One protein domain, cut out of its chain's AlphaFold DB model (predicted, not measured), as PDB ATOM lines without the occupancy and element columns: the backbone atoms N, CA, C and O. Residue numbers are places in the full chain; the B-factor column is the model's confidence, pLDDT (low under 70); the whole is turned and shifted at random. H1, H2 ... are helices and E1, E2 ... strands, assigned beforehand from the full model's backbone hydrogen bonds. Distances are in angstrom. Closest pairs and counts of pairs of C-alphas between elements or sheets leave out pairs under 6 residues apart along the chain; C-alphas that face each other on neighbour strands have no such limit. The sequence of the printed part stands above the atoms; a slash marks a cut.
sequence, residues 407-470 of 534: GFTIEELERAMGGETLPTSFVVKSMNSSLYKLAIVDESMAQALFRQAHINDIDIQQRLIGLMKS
ATOM      1  N   GLY A 407     108.344 189.561 286.816       95.00
ATOM      2  CA  GLY A 407     108.969 190.023 285.574       95.00
ATOM      3  C   GLY A 407     110.152 189.155 285.128       95.00
ATOM      4  O   GLY A 407     110.279 188.000 285.537       95.00
ATOM      5  N   PHE A 408     111.016 189.716 284.287       96.19
ATOM      6  CA  PHE A 408     112.116 189.041 283.590       96.19
ATOM      7  C   PHE A 408     113.406 189.881 283.548       96.19
ATOM      8  O   PHE A 408     113.387 191.089 283.791       96.19
ATOM      9  N   THR A 409     114.541 189.245 283.252       95.81
ATOM     10  CA  THR A 409     115.807 189.947 282.975       95.81
ATOM     11  C   THR A 409     115.907 190.348 281.496       95.81
ATOM     12  O   THR A 409     115.154 189.854 280.653       95.81
ATOM     13  N   ILE A 410     116.835 191.246 281.156       92.56
ATOM     14  CA  ILE A 410     117.008 191.722 279.771       92.56
ATOM     15  C   ILE A 410     117.486 190.572 278.865       92.56
ATOM     16  O   ILE A 410     116.969 190.394 277.769       92.56
ATOM     17  N   GLU A 411     118.361 189.701 279.369       93.00
ATOM     18  CA  GLU A 411     118.902 188.536 278.654       93.00
ATOM     19  C   GLU A 411     117.857 187.419 278.442       93.00
ATOM     20  O   GLU A 411     118.057 186.506 277.632       93.00
ATOM     21  N   GLU A 412     116.753 187.440 279.198       94.81
ATOM     22  CA  GLU A 412     115.575 186.604 278.946       94.81
ATOM     23  C   GLU A 412     114.673 187.221 277.865       94.81
ATOM     24  O   GLU A 412     114.172 186.487 277.012       94.81
ATOM     25  N   LEU A 413     114.509 188.552 277.861       94.12
ATOM     26  CA  LEU A 413     113.757 189.286 276.839       94.12
ATOM     27  C   LEU A 413     114.418 189.171 275.458       94.12
ATOM     28  O   LEU A 413     113.760 188.759 274.506       94.12
ATOM     29  N   GLU A 414     115.719 189.452 275.352       92.12
ATOM     30  CA  GLU A 414     116.503 189.317 274.112       92.12
ATOM     31  C   GLU A 414     116.368 187.910 273.505       92.12
ATOM     32  O   GLU A 414     116.197 187.742 272.296       92.12
ATOM     33  N   ARG A 415     116.360 186.879 274.362       92.12
ATOM     34  CA  ARG A 415     116.172 185.479 273.959       92.12
ATOM     35  C   ARG A 415     114.749 185.178 273.485       92.12
ATOM     36  O   ARG A 415     114.584 184.353 272.591       92.12
ATOM     37  N   ALA A 416     113.732 185.816 274.065       91.31
ATOM     38  CA  ALA A 416     112.337 185.663 273.646       91.31
ATOM     39  C   ALA A 416     112.045 186.358 272.301       91.31
ATOM     40  O   ALA A 416     111.321 185.799 271.475       91.31
ATOM     41  N   MET A 417     112.659 187.526 272.070       89.94
ATOM     42  CA  MET A 417     112.577 188.295 270.819       89.94
ATOM     43  C   MET A 417     113.336 187.651 269.644       89.94
ATOM     44  O   MET A 417     113.116 188.020 268.496       89.94
ATOM     45  N   GLY A 418     114.260 186.716 269.899       82.75
ATOM     46  CA  GLY A 418     114.951 185.948 268.852       82.75
ATOM     47  C   GLY A 418     115.907 186.747 267.950       82.75
ATOM     48  O   GLY A 418     116.389 186.201 266.960       82.75
ATOM     49  N   GLY A 419     116.194 188.008 268.286       77.25
ATOM     50  CA  GLY A 419     117.011 188.934 267.490       77.25
ATOM     51  C   GLY A 419     116.296 190.229 267.088       77.25
ATOM     52  O   GLY A 419     116.961 191.172 266.668       77.25
ATOM     53  N   GLU A 420     114.972 190.313 267.251       80.62
ATOM     54  CA  GLU A 420     114.235 191.579 267.156       80.62
ATOM     55  C   GLU A 420     114.467 192.470 268.393       80.62
ATOM     56  O   GLU A 420     114.784 191.988 269.484       80.62
ATOM     57  N   THR A 421     114.282 193.785 268.249       79.19
ATOM     58  CA  THR A 421     114.467 194.762 269.336       79.19
ATOM     59  C   THR A 421     113.145 195.422 269.722       79.19
ATOM     60  O   THR A 421     112.642 196.275 268.990       79.19
ATOM     61  N   LEU A 422     112.609 195.080 270.896       84.88
ATOM     62  CA  LEU A 422     111.473 195.783 271.495       84.88
ATOM     63  C   LEU A 422     111.917 197.190 271.963       84.88
ATOM     64  O   LEU A 422     112.879 197.279 272.730       84.88
ATOM     65  N   PRO A 423     111.249 198.287 271.552       84.88
ATOM     66  CA  PRO A 423     111.591 199.630 272.019       84.88
ATOM     67  C   PRO A 423     111.482 199.772 273.542       84.88
ATOM     68  O   PRO A 423     110.550 199.261 274.164       84.88
ATOM     69  N   THR A 424     112.405 200.524 274.148       84.06
ATOM     70  CA  THR A 424     112.506 200.677 275.613       84.06
ATOM     71  C   THR A 424     111.264 201.292 276.259       84.06
ATOM     72  O   THR A 424     111.028 201.060 277.437       84.06
ATOM     73  N   SER A 425     110.438 202.021 275.505       87.19
ATOM     74  CA  SER A 425     109.133 202.531 275.954       87.19
ATOM     75  C   SER A 425     108.153 201.429 276.373       87.19
ATOM     76  O   SER A 425     107.284 201.672 277.203       87.19
ATOM     77  N   PHE A 426     108.291 200.220 275.825       91.12
ATOM     78  CA  PHE A 426     107.436 199.076 276.146       91.12
ATOM     79  C   PHE A 426     108.003 198.189 277.264       91.12
ATOM     80  O   PHE A 426     107.381 197.180 277.596       91.12
ATOM     81  N   VAL A 427     109.162 198.537 277.842       93.50
ATOM     82  CA  VAL A 427     109.842 197.763 278.891       93.50
ATOM     83  C   VAL A 427     110.006 198.615 280.146       93.50
ATOM     84  O   VAL A 427     110.804 199.546 280.190       93.50
ATOM     85  N   VAL A 428     109.268 198.268 281.196       94.38
ATOM     86  CA  VAL A 428     109.202 199.027 282.450       94.38
ATOM     87  C   VAL A 428     109.807 198.245 283.608       94.38
ATOM     88  O   VAL A 428     109.823 197.014 283.616       94.38
ATOM     89  N   LYS A 429     110.332 198.950 284.613       94.12
ATOM     90  CA  LYS A 429     110.858 198.323 285.831       94.12
ATOM     91  C   LYS A 429     109.703 197.817 286.696       94.12
ATOM     92  O   LYS A 429     108.749 198.552 286.938       94.12
ATOM     93  N   SER A 430     109.801 196.591 287.205       93.25
ATOM     94  CA  SER A 430     108.763 196.036 288.073       93.25
ATOM     95  C   SER A 430     108.639 196.811 289.388       93.25
ATOM     96  O   SER A 430     109.628 197.171 290.027       93.25
ATOM     97  N   MET A 431     107.404 197.002 289.846       89.94
ATOM     98  CA  MET A 431     107.115 197.621 291.141       89.94
ATOM     99  C   MET A 431     107.442 196.684 292.317       89.94
ATOM    100  O   MET A 431     107.888 197.166 293.363       89.94
ATOM    101  N   ASN A 432     107.291 195.365 292.114       90.25
ATOM    102  CA  ASN A 432     107.454 194.299 293.116       90.25
ATOM    103  C   ASN A 432     108.824 193.581 293.089       90.25
ATOM    104  O   ASN A 432     109.029 192.623 293.829       90.25
ATOM    105  N   SER A 433     109.761 193.979 292.219       92.19
ATOM    106  CA  SER A 433     111.055 193.294 292.080       92.19
ATOM    107  C   SER A 433     112.140 194.206 291.483       92.19
ATOM    108  O   SER A 433     111.893 195.366 291.159       92.19
ATOM    109  N   SER A 434     113.360 193.687 291.323       92.56
ATOM    110  CA  SER A 434     114.448 194.342 290.580       92.56
ATOM    111  C   SER A 434     114.455 194.029 289.072       92.56
ATOM    112  O   SER A 434     115.417 194.382 288.395       92.56
ATOM    113  N   LEU A 435     113.440 193.325 288.563       95.75
ATOM    114  CA  LEU A 435     113.324 192.862 287.175       95.75
ATOM    115  C   LEU A 435     112.509 193.839 286.306       95.75
ATOM    116  O   LEU A 435     111.996 194.847 286.793       95.75
ATOM    117  N   TYR A 436     112.363 193.510 285.023       95.50
ATOM    118  CA  TYR A 436     111.594 194.269 284.034       95.50
ATOM    119  C   TYR A 436     110.295 193.556 283.637       95.50
ATOM    120  O   TYR A 436     110.131 192.358 283.863       95.50
ATOM    121  N   LYS A 437     109.361 194.308 283.058       95.69
ATOM    122  CA  LYS A 437     108.050 193.863 282.569       95.69
ATOM    123  C   LYS A 437     107.706 194.573 281.265       95.69
ATOM    124  O   LYS A 437     108.288 195.607 280.952       95.69
ATOM    125  N   LEU A 438     106.727 194.044 280.537       95.00
ATOM    126  CA  LEU A 438     106.072 194.776 279.455       95.00
ATOM    127  C   LEU A 438     105.152 195.870 280.024       95.00
ATOM    128  O   LEU A 438     104.588 195.702 281.105       95.00
ATOM    129  N   ALA A 439     104.984 196.964 279.282       94.25
ATOM    130  CA  ALA A 439     104.129 198.109 279.621       94.25
ATOM    131  C   ALA A 439     102.617 197.811 279.452       94.25
ATOM    132  O   ALA A 439     101.936 198.434 278.640       94.25
ATOM    133  N   ILE A 440     102.105 196.814 280.180       94.25
ATOM    134  CA  ILE A 440     100.701 196.369 280.174       94.25
ATOM    135  C   ILE A 440     100.268 195.908 281.570       94.25
ATOM    136  O   ILE A 440     101.047 195.277 282.286       94.25
ATOM    137  N   VAL A 441      99.016 196.187 281.949       92.81
ATOM    138  CA  VAL A 441      98.467 195.771 283.254       92.81
ATOM    139  C   VAL A 441      97.855 194.366 283.235       92.81
ATOM    140  O   VAL A 441      97.917 193.664 284.246       92.81
ATOM    141  N   ASP A 442      97.323 193.933 282.089       93.19
ATOM    142  CA  ASP A 442      96.757 192.600 281.868       93.19
ATOM    143  C   ASP A 442      96.995 192.087 280.431       93.19
ATOM    144  O   ASP A 442      97.680 192.714 279.618       93.19
ATOM    145  N   GLU A 443      96.464 190.901 280.131       93.75
ATOM    146  CA  GLU A 443      96.637 190.206 278.853       93.75
ATOM    147  C   GLU A 443      95.755 190.755 277.717       93.75
ATOM    148  O   GLU A 443      96.107 190.585 276.551       93.75
ATOM    149  N   SER A 444      94.671 191.480 278.022       91.69
ATOM    150  CA  SER A 444      93.807 192.093 277.001       91.69
ATOM    151  C   SER A 444      94.554 193.181 276.218       91.69
ATOM    152  O   SER A 444      94.441 193.281 274.993       91.69
ATOM    153  N   MET A 445      95.418 193.935 276.906       92.31
ATOM    154  CA  MET A 445      96.248 194.982 276.307       92.31
ATOM    155  C   MET A 445      97.401 194.441 275.447       92.31
ATOM    156  O   MET A 445      97.966 195.193 274.648       92.31
ATOM    157  N   ALA A 446      97.758 193.157 275.558       92.81
ATOM    158  CA  ALA A 446      98.901 192.577 274.849       92.81
ATOM    159  C   ALA A 446      98.811 192.768 273.326       92.81
ATOM    160  O   ALA A 446      99.767 193.204 272.688       92.81
ATOM    161  N   GLN A 447      97.631 192.524 272.746       92.88
ATOM    162  CA  GLN A 447      97.399 192.697 271.310       92.88
ATOM    163  C   GLN A 447      97.443 194.165 270.860       92.88
ATOM    164  O   GLN A 447      97.662 194.431 269.681       92.88
ATOM    165  N   ALA A 448      97.246 195.141 271.751       91.38
ATOM    166  CA  ALA A 448      97.490 196.549 271.432       91.38
ATOM    167  C   ALA A 448      98.999 196.855 271.432       91.38
ATOM    168  O   ALA A 448      99.508 197.384 270.442       91.38
ATOM    169  N   LEU A 449      99.719 196.431 272.480       92.94
ATOM    170  CA  LEU A 449     101.170 196.622 272.600       92.94
ATOM    171  C   LEU A 449     101.927 195.987 271.427       92.94
ATOM    172  O   LEU A 449     102.766 196.650 270.826       92.94
ATOM    173  N   PHE A 450     101.622 194.743 271.046       93.75
ATOM    174  CA  PHE A 450     102.338 194.072 269.953       93.75
ATOM    175  C   PHE A 450     102.138 194.762 268.596       93.75
ATOM    176  O   PHE A 450     103.098 194.893 267.838       93.75
ATOM    177  N   ARG A 451     100.938 195.295 268.316       92.31
ATOM    178  CA  ARG A 451     100.681 196.098 267.106       92.31
ATOM    179  C   ARG A 451     101.453 197.424 267.115       92.31
ATOM    180  O   ARG A 451     102.021 197.788 266.088       92.31
ATOM    181  N   GLN A 452     101.522 198.108 268.260       91.75
ATOM    182  CA  GLN A 452     102.294 199.352 268.426       91.75
ATOM    183  C   GLN A 452     103.816 199.127 268.372       91.75
ATOM    184  O   GLN A 452     104.544 199.971 267.865       91.75
ATOM    185  N   ALA A 453     104.294 197.978 268.855       90.38
ATOM    186  CA  ALA A 453     105.693 197.557 268.784       90.38
ATOM    187  C   ALA A 453     106.075 196.903 267.437       90.38
ATOM    188  O   ALA A 453     107.220 196.493 267.269       90.38
ATOM    189  N   HIS A 454     105.131 196.788 266.493       90.75
ATOM    190  CA  HIS A 454     105.272 196.107 265.196       90.75
ATOM    191  C   HIS A 454     105.670 194.613 265.262       90.75
ATOM    192  O   HIS A 454     106.159 194.054 264.279       90.75
ATOM    193  N   ILE A 455     105.398 193.941 266.386       89.94
ATOM    194  CA  ILE A 455     105.680 192.513 266.596       89.94
ATOM    195  C   ILE A 455     104.553 191.683 265.976       89.94
ATOM    196  O   ILE A 455     103.512 191.442 266.595       89.94
ATOM    197  N   ASN A 456     104.767 191.253 264.734       88.94
ATOM    198  CA  ASN A 456     103.784 190.498 263.952       88.94
ATOM    199  C   ASN A 456     103.949 188.967 264.053       88.94
ATOM    200  O   ASN A 456     103.020 188.246 263.692       88.94
ATOM    201  N   ASP A 457     105.092 188.457 264.532       92.69
ATOM    202  CA  ASP A 457     105.287 187.014 264.738       92.69
ATOM    203  C   ASP A 457     104.505 186.527 265.968       92.69
ATOM    204  O   ASP A 457     104.813 186.880 267.110       92.69
ATOM    205  N   ILE A 458     103.513 185.669 265.723       92.62
ATOM    206  CA  ILE A 458     102.677 185.027 266.744       92.62
ATOM    207  C   ILE A 458     103.539 184.221 267.728       92.62
ATOM    208  O   ILE A 458     103.244 184.206 268.925       92.62
ATOM    209  N   ASP A 459     104.635 183.611 267.269       94.25
ATOM    210  CA  ASP A 459     105.517 182.840 268.139       94.25
ATOM    211  C   ASP A 459     106.353 183.757 269.058       94.25
ATOM    212  O   ASP A 459     106.600 183.393 270.211       94.25
ATOM    213  N   ILE A 460     106.745 184.969 268.620       93.06
ATOM    214  CA  ILE A 460     107.316 185.997 269.519       93.06
ATOM    215  C   ILE A 460     106.254 186.458 270.521       93.06
ATOM    216  O   ILE A 460     106.538 186.484 271.720       93.06
ATOM    217  N   GLN A 461     105.029 186.769 270.079       94.19
ATOM    218  CA  GLN A 461     103.947 187.200 270.977       94.19
ATOM    219  C   GLN A 461     103.690 186.167 272.090       94.19
ATOM    220  O   GLN A 461     103.655 186.518 273.273       94.19
ATOM    221  N   GLN A 462     103.596 184.877 271.741       94.44
ATOM    222  CA  GLN A 462     103.438 183.793 272.716       94.44
ATOM    223  C   GLN A 462     104.654 183.657 273.646       94.44
ATOM    224  O   GLN A 462     104.475 183.509 274.859       94.44
ATOM    225  N   ARG A 463     105.890 183.763 273.127       95.06
ATOM    226  CA  ARG A 463     107.110 183.766 273.958       95.06
ATOM    227  C   ARG A 463     107.123 184.926 274.957       95.06
ATOM    228  O   ARG A 463     107.482 184.709 276.112       95.06
ATOM    229  N   LEU A 464     106.703 186.124 274.555       94.69
ATOM    230  CA  LEU A 464     106.667 187.314 275.410       94.69
ATOM    231  C   LEU A 464     105.615 187.218 276.524       94.69
ATOM    232  O   LEU A 464     105.907 187.554 277.673       94.69
ATOM    233  N   ILE A 465     104.421 186.699 276.228       95.19
ATOM    234  CA  ILE A 465     103.388 186.457 277.248       95.19
ATOM    235  C   ILE A 465     103.778 185.308 278.186       95.19
ATOM    236  O   ILE A 465     103.619 185.427 279.403       95.19
ATOM    237  N   GLY A 466     104.376 184.237 277.658       95.69
ATOM    238  CA  GLY A 466     104.982 183.183 278.474       95.69
ATOM    239  C   GLY A 466     106.093 183.716 279.388       95.69
ATOM    240  O   GLY A 466     106.179 183.322 280.550       95.69
ATOM    241  N   LEU A 467     106.900 184.668 278.905       95.25
ATOM    242  CA  LEU A 467     107.955 185.312 279.683       95.25
ATOM    243  C   LEU A 467     107.392 186.223 280.789       95.25
ATOM    244  O   LEU A 467     107.859 186.136 281.926       95.25
ATOM    245  N   MET A 468     106.355 187.021 280.511       94.94
ATOM    246  CA  MET A 468     105.622 187.788 281.534       94.94
ATOM    247  C   MET A 468     105.071 186.877 282.639       94.94
ATOM    248  O   MET A 468     105.225 187.171 283.825       94.94
ATOM    249  N   LYS A 469     104.502 185.729 282.253       96.12
ATOM    250  CA  LYS A 469     103.936 184.731 283.172       96.12
ATOM    251  C   LYS A 469     104.987 183.839 283.863       96.12
ATOM    252  O   LYS A 469     104.638 183.080 284.764       96.12
ATOM    253  N   SER A 470     106.271 183.932 283.494       95.00
ATOM    254  CA  SER A 470     107.313 182.958 283.878       95.00
ATOM    255  C   SER A 470     107.681 182.918 285.367       95.00
ATOM    256  O   SER A 470     108.185 181.900 285.843       95.00
TER     257      SER A 470
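This is residues 407 to 470 of the 534 residues of an uncharacterized protein of Veillonella montpellierensis DNF00314 (UniProt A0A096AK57). Two helices, H1 and H3, lie side by side and run opposite ways, and a small hairpin of two short strands, E1 and E2, has E2 near the first residue of H1 and the last residue of H3. The short helix H2 is near H3, at a steep angle to it. The printed part has 64 residues, with three named helices and two named strands in the order H1, E1, E2, H2, H3; the sheet E1 - E2 is antiparallel. The class is mostly helix, and the whole is compact, with a radius of gyration of the C-alphas of 10.7 A and spans of 29 by 24 by 20 A.

H1, residues 410 to 417, and H3, residues 458 to 468, touch, closest at the C-alphas of Ala 416 and Arg 463, 5.6 A apart. They stand at a shallow tilt of 26 degrees, opposite ways. E1, residues 427 to 429, and E2, residues 436 to 438, form an antiparallel hairpin at 137 degrees between directions; N 428 and O 437, and N 437 and O 428, are within hydrogen-bond range at 2.8 A each. The closest C-alphas of E2 and H3 are those of Lys 437 and Met 468, 6.6 A apart. H2, residues 446 to 452, is close to H3 but not clearly touching, at a steep tilt of 59 degrees, with the closest C-alphas, of Phe 450 and Gln 461, 7.1 A apart. H1 and H2 are apart. In H3 every O i to N i+4 pair is within hydrogen-bond range; in H1 3 of 4 are, in H2 2 of 3.

H1 begins at C-alpha 410 (117.008, 191.722, 279.771) and is 10.6 A long. E1 is 7.0 A, E2 7.2 A and H2 9.9 A long. H3, 15.3 A long, ends at C-alpha 468 (105.622, 187.788, 281.534).

The C-alphas farthest apart, of Asn 432 and Asn 456, are 29.6 A from each other. The printed part has no cut and no long link. Its mean pLDDT is 91.9, and no printed residue is under 70.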